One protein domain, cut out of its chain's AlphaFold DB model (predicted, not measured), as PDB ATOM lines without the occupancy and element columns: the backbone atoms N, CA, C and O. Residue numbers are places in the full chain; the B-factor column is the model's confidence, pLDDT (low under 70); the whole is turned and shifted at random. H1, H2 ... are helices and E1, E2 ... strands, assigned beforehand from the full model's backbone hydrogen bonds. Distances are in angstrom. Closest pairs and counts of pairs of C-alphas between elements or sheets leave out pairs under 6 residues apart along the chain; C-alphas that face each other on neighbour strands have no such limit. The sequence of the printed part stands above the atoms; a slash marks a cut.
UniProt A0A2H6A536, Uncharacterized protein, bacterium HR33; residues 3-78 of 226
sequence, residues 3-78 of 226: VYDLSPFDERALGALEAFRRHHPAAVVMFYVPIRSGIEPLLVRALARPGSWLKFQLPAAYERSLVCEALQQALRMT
ATOM      1  N   VAL A   3       8.274  13.932   1.310       81.06
ATOM      2  CA  VAL A   3       8.438  14.819   2.470       81.06
ATOM      3  C   VAL A   3       9.083  16.103   1.974       81.06
ATOM      4  O   VAL A   3      10.136  16.042   1.347       81.06
ATOM      5  N   TYR A   4       8.437  17.242   2.205       80.06
ATOM      6  CA  TYR A   4       8.889  18.527   1.682       80.06
ATOM      7  C   TYR A   4       8.799  19.603   2.757       80.06
ATOM      8  O   TYR A   4       7.757  19.780   3.375       80.06
ATOM      9  N   ASP A   5       9.883  20.322   3.004       81.06
ATOM     10  CA  ASP A   5       9.988  21.288   4.102       81.06
ATOM     11  C   ASP A   5       9.682  22.730   3.674       81.06
ATOM     12  O   ASP A   5       9.784  23.640   4.486       81.06
ATOM     13  N   LEU A   6       9.277  22.946   2.416       81.38
ATOM     14  CA  LEU A   6       9.036  24.264   1.821       81.38
ATOM     15  C   LEU A   6      10.259  25.197   1.826       81.38
ATOM     16  O   LEU A   6      10.077  26.387   1.597       81.38
ATOM     17  N   SER A   7      11.486  24.709   2.026       82.75
ATOM     18  CA  SER A   7      12.696  25.533   1.894       82.75
ATOM     19  C   SER A   7      12.880  25.997   0.434       82.75
ATOM     20  O   SER A   7      12.698  25.185  -0.476       82.75
ATOM     21  N   PRO A   8      13.200  27.282   0.154       86.56
ATOM     22  CA  PRO A   8      13.683  28.332   1.066       86.56
ATOM     23  C   PRO A   8      12.599  29.248   1.678       86.56
ATOM     24  O   PRO A   8      12.892  30.370   2.086       86.56
ATOM     25  N   PHE A   9      11.367  28.763   1.822       83.56
ATOM     26  CA  PHE A   9      10.224  29.442   2.458       83.56
ATOM     27  C   PHE A   9       9.715  30.667   1.697       83.56
ATOM     28  O   PHE A   9       9.245  31.637   2.288       83.56
ATOM     29  N   ASP A  10       9.778  30.595   0.372       87.81
ATOM     30  CA  ASP A  10       9.294  31.613  -0.549       87.81
ATOM     31  C   ASP A  10       8.516  30.977  -1.721       87.81
ATOM     32  O   ASP A  10       8.295  29.764  -1.781       87.81
ATOM     33  N   GLU A  11       8.102  31.796  -2.689       87.25
ATOM     34  CA  GLU A  11       7.372  31.341  -3.881       87.25
ATOM     35  C   GLU A  11       8.115  30.279  -4.700       87.25
ATOM     36  O   GLU A  11       7.480  29.475  -5.387       87.25
ATOM     37  N   ARG A  12       9.451  30.222  -4.624       90.75
ATOM     38  CA  ARG A  12      10.235  29.221  -5.355       90.75
ATOM     39  C   ARG A  12       9.923  27.826  -4.828       90.75
ATOM     40  O   ARG A  12       9.841  26.884  -5.616       90.75
ATOM     41  N   ALA A  13       9.658  27.703  -3.527       87.69
ATOM     42  CA  ALA A  13       9.259  26.442  -2.922       87.69
ATOM     43  C   ALA A  13       7.898  25.951  -3.447       87.69
ATOM     44  O   ALA A  13       7.725  24.751  -3.683       87.69
ATOM     45  N   LEU A  14       6.949  26.866  -3.676       86.38
ATOM     46  CA  LEU A  14       5.662  26.541  -4.300       86.38
ATOM     47  C   LEU A  14       5.829  26.171  -5.776       86.38
ATOM     48  O   LEU A  14       5.219  25.202  -6.223       86.38
ATOM     49  N   GLY A  15       6.691  26.880  -6.508       89.00
ATOM     50  CA  GLY A  15       7.011  26.556  -7.899       89.00
ATOM     51  C   GLY A  15       7.614  25.156  -8.055       89.00
ATOM     52  O   GLY A  15       7.214  24.403  -8.946       89.00
ATOM     53  N   ALA A  16       8.513  24.760  -7.149       89.12
ATOM     54  CA  ALA A  16       9.095  23.418  -7.146       89.12
ATOM     55  C   ALA A  16       8.050  22.339  -6.814       89.12
ATOM     56  O   ALA A  16       7.994  21.302  -7.479       89.12
ATOM     57  N   LEU A  17       7.162  22.606  -5.849       85.56
ATOM     58  CA  LEU A  17       6.033  21.729  -5.541       85.56
ATOM     59  C   LEU A  17       5.119  21.550  -6.761       85.56
ATOM     60  O   LEU A  17       4.730  20.432  -7.086       85.56
ATOM     61  N   GLU A  18       4.774  22.627  -7.460       87.75
ATOM     62  CA  GLU A  18       3.942  22.561  -8.665       87.75
ATOM     63  C   GLU A  18       4.615  21.793  -9.800       87.75
ATOM     64  O   GLU A  18       3.958  21.011 -10.490       87.75
ATOM     65  N   ALA A  19       5.921  21.984  -9.991       89.75
ATOM     66  CA  ALA A  19       6.695  21.206 -10.948       89.75
ATOM     67  C   ALA A  19       6.667  19.711 -10.603       89.75
ATOM     68  O   ALA A  19       6.390  18.889 -11.476       89.75
ATOM     69  N   PHE A  20       6.857  19.349  -9.333       88.44
ATOM     70  CA  PHE A  20       6.763  17.962  -8.877       88.44
ATOM     71  C   PHE A  20       5.373  17.364  -9.137       88.44
ATOM     72  O   PHE A  20       5.250  16.282  -9.709       88.44
ATOM     73  N   ARG A  21       4.304  18.083  -8.776       80.88
ATOM     74  CA  ARG A  21       2.929  17.579  -8.919       80.88
ATOM     75  C   ARG A  21       2.487  17.423 -10.367       80.88
ATOM     76  O   ARG A  21       1.684  16.539 -10.642       80.88
ATOM     77  N   ARG A  22       3.025  18.227 -11.290       85.06
ATOM     78  CA  ARG A  22       2.810  18.029 -12.732       85.06
ATOM     79  C   ARG A  22       3.298  16.658 -13.204       85.06
ATOM     80  O   ARG A  22       2.632  16.040 -14.025       85.06
ATOM     81  N   HIS A  23       4.405  16.168 -12.650       87.75
ATOM     82  CA  HIS A  23       4.969  14.858 -12.991       87.75
ATOM     83  C   HIS A  23       4.387  13.721 -12.134       87.75
ATOM     84  O   HIS A  23       4.366  12.569 -12.562       87.75
ATOM     85  N   HIS A  24       3.876  14.037 -10.940       79.75
ATOM     86  CA  HIS A  24       3.356  13.061  -9.980       79.75
ATOM     87  C   HIS A  24       2.009  13.503  -9.370       79.75
ATOM     88  O   HIS A  24       1.933  13.805  -8.175       79.75
ATOM     89  N   PRO A  25       0.913  13.529 -10.152       73.81
ATOM     90  CA  PRO A  25      -0.361  14.118  -9.724       73.81
ATOM     91  C   PRO A  25      -1.038  13.373  -8.563       73.81
ATOM     92  O   PRO A  25      -1.729  13.992  -7.758       73.81
ATOM     93  N   ALA A  26      -0.809  12.063  -8.437       71.94
ATOM     94  CA  ALA A  26      -1.362  11.235  -7.361       71.94
ATOM     95  C   ALA A  26      -0.478  11.184  -6.098       71.94
ATOM     96  O   ALA A  26      -0.840  10.540  -5.113       71.94
ATOM     97  N   ALA A  27       0.700  11.817  -6.110       65.75
ATOM     98  CA  ALA A  27       1.618  11.730  -4.987       65.75
ATOM     99  C   ALA A  27       1.096  12.507  -3.770       65.75
ATOM    100  O   ALA A  27       0.782  13.698  -3.847       65.75
ATOM    101  N   VAL A  28       1.072  11.819  -2.627       70.81
ATOM    102  CA  VAL A  28       0.865  12.432  -1.313       70.81
ATOM    103  C   VAL A  28       2.116  13.214  -0.928       70.81
ATOM    104  O   VAL A  28       3.221  12.652  -0.929       70.81
ATOM    105  N   VAL A  29       1.934  14.488  -0.587       75.62
ATOM    106  CA  VAL A  29       3.005  15.385  -0.134       75.62
ATOM    107  C   VAL A  29       2.785  15.695   1.339       75.62
ATOM    108  O   VAL A  29       1.762  16.262   1.704       75.62
ATOM    109  N   MET A  30       3.738  15.319   2.184       79.00
ATOM    110  CA  MET A  30       3.762  15.679   3.593       79.00
ATOM    111  C   MET A  30       4.680  16.883   3.782       79.00
ATOM    112  O   MET A  30       5.891  16.787   3.577       79.00
ATOM    113  N   PHE A  31       4.102  18.004   4.190       80.00
ATOM    114  CA  PHE A  31       4.836  19.201   4.546       80.00
ATOM    115  C   PHE A  31       5.415  19.082   5.943       80.00
ATOM    116  O   PHE A  31       4.699  18.795   6.905       80.00
ATOM    117  N   TYR A  32       6.712  19.329   6.039       78.75
ATOM    118  CA  TYR A  32       7.423  19.380   7.299       78.75
ATOM    119  C   TYR A  32       7.565  20.843   7.710       78.75
ATOM    120  O   TYR A  32       8.321  21.590   7.100       78.75
ATOM    121  N   VAL A  33       6.753  21.277   8.675       74.69
ATOM    122  CA  VAL A  33       6.622  22.705   8.997       74.69
ATOM    123  C   VAL A  33       7.597  23.088  10.104       74.69
ATOM    124  O   VAL A  33       7.448  22.563  11.216       74.69
ATOM    125  N   PRO A  34       8.561  23.989   9.840       73.56
ATOM    126  CA  PRO A  34       9.454  24.490  10.873       73.56
ATOM    127  C   PRO A  34       8.749  25.516  11.768       73.56
ATOM    128  O   PRO A  34       7.763  26.142  11.379       73.56
ATOM    129  N   ILE A  35       9.305  25.738  12.959       71.56
ATOM    130  CA  ILE A  35       8.867  26.794  13.881       71.56
ATOM    131  C   ILE A  35       9.425  28.133  13.382       71.56
ATOM    132  O   ILE A  35      10.457  28.611  13.849       71.56
ATOM    133  N   ARG A  36       8.781  28.720  12.373       72.00
ATOM    134  CA  ARG A  36       9.158  30.023  11.814       72.00
ATOM    135  C   ARG A  36       7.909  30.871  11.608       72.00
ATOM    136  O   ARG A  36       6.925  30.374  11.079       72.00
ATOM    137  N   SER A  37       7.954  32.140  12.006       70.69
ATOM    138  CA  SER A  37       6.886  33.103  11.721       70.69
ATOM    139  C   SER A  37       6.926  33.565  10.261       70.69
ATOM    140  O   SER A  37       7.989  33.596   9.636       70.69
ATOM    141  N   GLY A  38       5.771  33.932   9.708       72.88
ATOM    142  CA  GLY A  38       5.664  34.511   8.363       72.88
ATOM    143  C   GLY A  38       5.566  33.489   7.225       72.88
ATOM    144  O   GLY A  38       5.473  33.881   6.062       72.88
ATOM    145  N   ILE A  39       5.571  32.187   7.528       76.44
ATOM    146  CA  ILE A  39       5.398  31.113   6.532       76.44
ATOM    147  C   ILE A  39       3.928  30.705   6.351       76.44
ATOM    148  O   ILE A  39       3.613  29.876   5.497       76.44
ATOM    149  N   GLU A  40       3.014  31.267   7.143       72.69
ATOM    150  CA  GLU A  40       1.589  30.930   7.151       72.69
ATOM    151  C   GLU A  40       0.935  31.144   5.774       72.69
ATOM    152  O   GLU A  40       0.258  30.225   5.303       72.69
ATOM    153  N   PRO A  41       1.174  32.265   5.053       73.00
ATOM    154  CA  PRO A  41       0.618  32.455   3.712       73.00
ATOM    155  C   PRO A  41       1.105  31.394   2.715       73.00
ATOM    156  O   PRO A  41       0.342  30.928   1.862       73.00
ATOM    157  N   LEU A  42       2.369  30.978   2.844       77.75
ATOM    158  CA  LEU A  42       2.984  29.956   2.000       77.75
ATOM    159  C   LEU A  42       2.375  28.575   2.281       77.75
ATOM    160  O   LEU A  42       2.010  27.857   1.347       77.75
ATOM    161  N   LEU A  43       2.203  28.231   3.562       74.44
ATOM    162  CA  LEU A  43       1.575  26.989   4.015       74.44
ATOM    163  C   LEU A  43       0.125  26.887   3.561       74.44
ATOM    164  O   LEU A  43      -0.255  25.873   2.982       74.44
ATOM    165  N   VAL A  44      -0.681  27.932   3.769       71.94
ATOM    166  CA  VAL A  44      -2.088  27.958   3.339       71.94
ATOM    167  C   VAL A  44      -2.190  27.652   1.847       71.94
ATOM    168  O   VAL A  44      -2.965  26.787   1.435       71.94
ATOM    169  N   ARG A  45      -1.347  28.288   1.029       75.44
ATOM    170  CA  ARG A  45      -1.314  28.029  -0.413       75.44
ATOM    171  C   ARG A  45      -0.852  26.607  -0.717       75.44
ATOM    172  O   ARG A  45      -1.477  25.936  -1.535       75.44
ATOM    173  N   ALA A  46       0.206  26.114  -0.073       74.25
ATOM    174  CA  ALA A  46       0.704  24.741  -0.223       74.25
ATOM    175  C   ALA A  46      -0.376  23.679   0.083       74.25
ATOM    176  O   ALA A  46      -0.517  22.692  -0.650       74.25
ATOM    177  N   LEU A  47      -1.178  23.920   1.121       70.62
ATOM    178  CA  LEU A  47      -2.211  23.019   1.638       70.62
ATOM    179  C   LEU A  47      -3.531  23.073   0.886       70.62
ATOM    180  O   LEU A  47      -4.257  22.084   0.895       70.62
ATOM    181  N   ALA A  48      -3.818  24.163   0.176       69.44
ATOM    182  CA  ALA A  48      -4.992  24.270  -0.691       69.44
ATOM    183  C   ALA A  48      -5.009  23.229  -1.836       69.44
ATOM    184  O   ALA A  48      -5.970  23.145  -2.597       69.44
ATOM    185  N   ARG A  49      -3.943  22.434  -1.983       72.38
ATOM    186  CA  ARG A  49      -3.778  21.428  -3.031       72.38
ATOM    187  C   ARG A  49      -4.169  20.027  -2.504       72.38
ATOM    188  O   ARG A  49      -3.746  19.664  -1.406       72.38
ATOM    189  N   PRO A  50      -4.922  19.205  -3.267       58.31
ATOM    190  CA  PRO A  50      -5.388  17.879  -2.827       58.31
ATOM    191  C   PRO A  50      -4.238  16.954  -2.415       58.31
ATOM    192  O   PRO A  50      -3.181  17.029  -3.014       58.31
ATOM    193  N   GLY A  51      -4.401  16.054  -1.441       60.34
ATOM    194  CA  GLY A  51      -3.351  15.078  -1.079       60.34
ATOM    195  C   GLY A  51      -2.128  15.665  -0.354       60.34
ATOM    196  O   GLY A  51      -1.080  15.022  -0.282       60.34
ATOM    197  N   SER A  52      -2.255  16.883   0.165       70.50
ATOM    198  CA  SER A  52      -1.273  17.544   1.019       70.50
ATOM    199  C   SER A  52      -1.521  17.224   2.501       70.50
ATOM    200  O   SER A  52      -2.656  17.292   2.964       70.50
ATOM    201  N   TRP A  53      -0.468  16.891   3.246       71.62
ATOM    202  CA  TRP A  53      -0.497  16.551   4.674       71.62
ATOM    203  C   TRP A  53       0.475  17.436   5.446       71.62
ATOM    204  O   TRP A  53       1.461  17.898   4.884       71.62
ATOM    205  N   LEU A  54       0.224  17.658   6.734       72.69
ATOM    206  CA  LEU A  54       1.090  18.455   7.605       72.69
ATOM    207  C   LEU A  54       1.721  17.601   8.691       72.69
ATOM    208  O   LEU A  54       1.044  16.806   9.340       72.69
ATOM    209  N   LYS A  55       2.997  17.862   8.958       71.31
ATOM    210  CA  LYS A  55       3.680  17.429  10.169       71.31
ATOM    211  C   LYS A  55       4.463  18.605  10.741       71.31
ATOM    212  O   LYS A  55       5.482  19.012  10.188       71.31
ATOM    213  N   PHE A  56       3.973  19.153  11.849       69.62
ATOM    214  CA  PHE A  56       4.645  20.242  12.552       69.62
ATOM    215  C   PHE A  56       5.829  19.710  13.356       69.62
ATOM    216  O   PHE A  56       5.696  18.731  14.100       69.62
ATOM    217  N   GLN A  57       6.973  20.381  13.248       67.56
ATOM    218  CA  GLN A  57       8.101  20.185  14.153       67.56
ATOM    219  C   GLN A  57       7.864  20.934  15.465       67.56
ATOM    220  O   GLN A  57       8.588  21.863  15.791       67.56
ATOM    221  N   LEU A  58       6.829  20.562  16.219       62.44
ATOM    222  CA  LEU A  58       6.630  21.148  17.546       62.44
ATOM    223  C   LEU A  58       7.496  20.394  18.568       62.44
ATOM    224  O   LEU A  58       7.493  19.147  18.538       62.44
ATOM    225  N   PRO A  59       8.237  21.100  19.447       55.06
ATOM    226  CA  PRO A  59       9.196  20.494  20.369       55.06
ATOM    227  C   PRO A  59       8.511  19.646  21.446       55.06
ATOM    228  O   PRO A  59       9.110  18.699  21.945       55.06
ATOM    229  N   ALA A  60       7.240  19.928  21.760       66.19
ATOM    230  CA  ALA A  60       6.491  19.258  22.818       66.19
ATOM    231  C   ALA A  60       5.246  18.520  22.293       66.19
ATOM    232  O   ALA A  60       4.514  19.012  21.432       66.19
ATOM    233  N   ALA A  61       4.965  17.340  22.859       60.97
ATOM    234  CA  ALA A  61       3.752  16.566  22.569       60.97
ATOM    235  C   ALA A  61       2.463  17.360  22.861       60.97
ATOM    236  O   ALA A  61       1.485  17.228  22.132       60.97
ATOM    237  N   TYR A  62       2.493  18.233  23.871       58.81
ATOM    238  CA  TYR A  62       1.384  19.114  24.239       58.81
ATOM    239  C   TYR A  62       1.056  20.149  23.150       58.81
ATOM    240  O   TYR A  62      -0.099  20.294  22.759       58.81
ATOM    241  N   GLU A  63       2.070  20.808  22.586       56.91
ATOM    242  CA  GLU A  63       1.878  21.769  21.493       56.91
ATOM    243  C   GLU A  63       1.372  21.080  20.218       56.91
ATOM    244  O   GLU A  63       0.525  21.630  19.515       56.91
ATOM    245  N   ARG A  64       1.819  19.842  19.942       62.00
ATOM    246  CA  ARG A  64       1.255  19.028  18.849       62.00
ATOM    247  C   ARG A  64      -0.218  18.732  19.067       62.00
ATOM    248  O   ARG A  64      -0.977  18.853  18.112       62.00
ATOM    249  N   SER A  65      -0.620  18.358  20.280       59.28
ATOM    250  CA  SER A  65      -2.033  18.137  20.598       59.28
ATOM    251  C   SER A  65      -2.850  19.409  20.392       59.28
ATOM    252  O   SER A  65      -3.846  19.347  19.684       59.28
ATOM    253  N   LEU A  66      -2.382  20.565  20.872       58.59
ATOM    254  CA  LEU A  66      -3.057  21.854  20.666       58.59
ATOM    255  C   LEU A  66      -3.191  22.232  19.184       58.59
ATOM    256  O   LEU A  66      -4.259  22.657  18.754       58.59
ATOM    257  N   VAL A  67      -2.140  22.062  18.376       61.81
ATOM    258  CA  VAL A  67      -2.199  22.369  16.934       61.81
ATOM    259  C   VAL A  67      -3.066  21.362  16.179       61.81
ATOM    260  O   VAL A  67      -3.830  21.754  15.298       61.81
ATOM    261  N   CYS A  68      -3.009  20.076  16.530       59.66
ATOM    262  CA  CYS A  68      -3.910  19.063  15.986       59.66
ATOM    263  C   CYS A  68      -5.367  19.343  16.364       59.66
ATOM    264  O   CYS A  68      -6.234  19.219  15.507       59.66
ATOM    265  N   GLU A  69      -5.646  19.748  17.602       56.97
ATOM    266  CA  GLU A  69      -6.976  20.163  18.053       56.97
ATOM    267  C   GLU A  69      -7.444  21.413  17.311       56.97
ATOM    268  O   GLU A  69      -8.550  21.413  16.779       56.97
ATOM    269  N   ALA A  70      -6.591  22.432  17.167       56.38
ATOM    270  CA  ALA A  70      -6.896  23.647  16.418       56.38
ATOM    271  C   ALA A  70      -7.151  23.365  14.929       56.38
ATOM    272  O   ALA A  70      -8.065  23.936  14.340       56.38
ATOM    273  N   LEU A  71      -6.398  22.447  14.315       61.06
ATOM    274  CA  LEU A  71      -6.625  22.007  12.936       61.06
ATOM    275  C   LEU A  71      -7.882  21.161  12.804       61.06
ATOM    276  O   LEU A  71      -8.657  21.377  11.881       61.06
ATOM    277  N   GLN A  72      -8.126  20.221  13.715       56.81
ATOM    278  CA  GLN A  72      -9.375  19.462  13.744       56.81
ATOM    279  C   GLN A  72     -10.566  20.395  13.932       56.81
ATOM    280  O   GLN A  72     -11.591  20.209  13.283       56.81
ATOM    281  N   GLN A  73     -10.426  21.422  14.765       55.56
ATOM    282  CA  GLN A  73     -11.418  22.465  14.937       55.56
ATOM    283  C   GLN A  73     -11.590  23.243  13.630       55.56
ATOM    284  O   GLN A  73     -12.693  23.242  13.104       55.56
ATOM    285  N   ALA A  74     -10.530  23.775  13.018       61.06
ATOM    286  CA  ALA A  74     -10.590  24.482  11.732       61.06
ATOM    287  C   ALA A  74     -11.206  23.633  10.597       61.06
ATOM    288  O   ALA A  74     -12.010  24.123   9.802       61.06
ATOM    289  N   LEU A  75     -10.902  22.336  10.552       60.19
ATOM    290  CA  LEU A  75     -11.500  21.389   9.609       60.19
ATOM    291  C   LEU A  75     -12.983  21.145   9.922       60.19
ATOM    292  O   LEU A  75     -13.797  21.123   9.000       60.19
ATOM    293  N   ARG A  76     -13.367  21.033  11.204       57.22
ATOM    294  CA  ARG A  76     -14.777  20.981  11.640       57.22
ATOM    295  C   ARG A  76     -15.534  22.267  11.288       57.22
ATOM    296  O   ARG A  76     -16.734  22.182  11.032       57.22
ATOM    297  N   MET A  77     -14.847  23.411  11.227       65.06
ATOM    298  CA  MET A  77     -15.411  24.693  10.785       65.06
ATOM    299  C   MET A  77     -15.583  24.790   9.264       65.06
ATOM    300  O   MET A  77     -16.289  25.686   8.813       65.06
ATOM    301  N   THR A  78     -14.949  23.916   8.470       79.69
ATOM    302  CA  THR A  78     -14.965  23.985   6.999       79.69
ATOM    303  C   THR A  78     -16.135  23.163   6.441       79.69
ATOM    304  O   THR A  78     -16.038  21.934   6.350       79.69
TER     305      THR A  78
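AT A GLANCE: This is residues 3 to 78 of the 226 residues of an uncharacterized protein of bacterium HR33 (UniProt A0A2H6A536). Look for a narrow ribbon of two parallel strands, E1 and E2, in the middle, with the short helix H2 over one of its faces and two longer helices at opposite ends of the long axis: H1 at one end, H3 at the other. H1 and H2 run side by side in the same direction, while H3 is set well away from them, and its residues 69 to 76 stick out with the last two printed residues. The first printed residues, 3 to 4, add a short extra strip along E1. The printed part has 76 residues, with three named helices and two named strands that follow along the chain as H1, E1, H2, E2, H3; its class is mixed, helices and strands, with 47 residues in named elements. It is compact, with a radius of gyration of the C-alphas of 12.9 A and spans of 37 by 25 by 19 A.

HOW THE PARTS SIT: Start at residues 3 to 4, which pair in parallel with residues 30 to 31 of E1, residues 29 to 33. E1 is the parallel neighbour of E2, residues 52 to 56, at 26 degrees; look for N 31 and O 53, 2.7 A apart, and N 55 and O 31, 2.8 A apart, both within hydrogen-bond range. Between these strands comes H2, residues 40 to 47, and E1, H2 and E2 form a strand-helix-strand unit, two parallel neighbour strands joined through a helix, with a right-handed crossover. H2 and E1 are near each other, with 8 pairs of C-alphas within 10 A. The closest C-alphas of H2 and E2 are those of Leu 47 and Trp 53, 7.3 A apart. H1, residues 11 to 23, only just touches H2, with 3 pairs of C-alphas within 8 A and with its residues 11 to 14 alone; the closest C-alphas are those of Leu 14 and Ala 46, 6.7 A apart. Their lines stand at a shallow tilt of 2 degrees, the same way. H3, residues 61 to 76, touches no helix and is apart from H1, H2 and E1; its closest C-alpha to E2 is that of Arg 64, 7.3 A from that of Phe 56. Every O i to N i+4 pair is within hydrogen-bond range in H2 and H3, and 8 of 9 are in H1.

IN THESE COORDINATES: Find C-alpha 11 at (7.372, 31.341, -3.881); from there H1 runs 19.0 A to C-alpha 23. E1 covers 12.2 A, H2 10.4 A and E2 13.2 A, and E2 begins at C-alpha 52, at (-1.273, 17.544, 1.019). H3 runs 22.0 A and ends at C-alpha 76, at (-14.777, 20.981, 11.640).

THE WHOLE: The two C-alphas farthest apart are those of His 23 and Tyr 62, at 37.6 A. The printed part has no cut and no long link. Look for pLDDT under 70 at residues 27, 48, 50 to 51 and 56 to 77; the mean is 59 for H3 and 72.8 for the printed part.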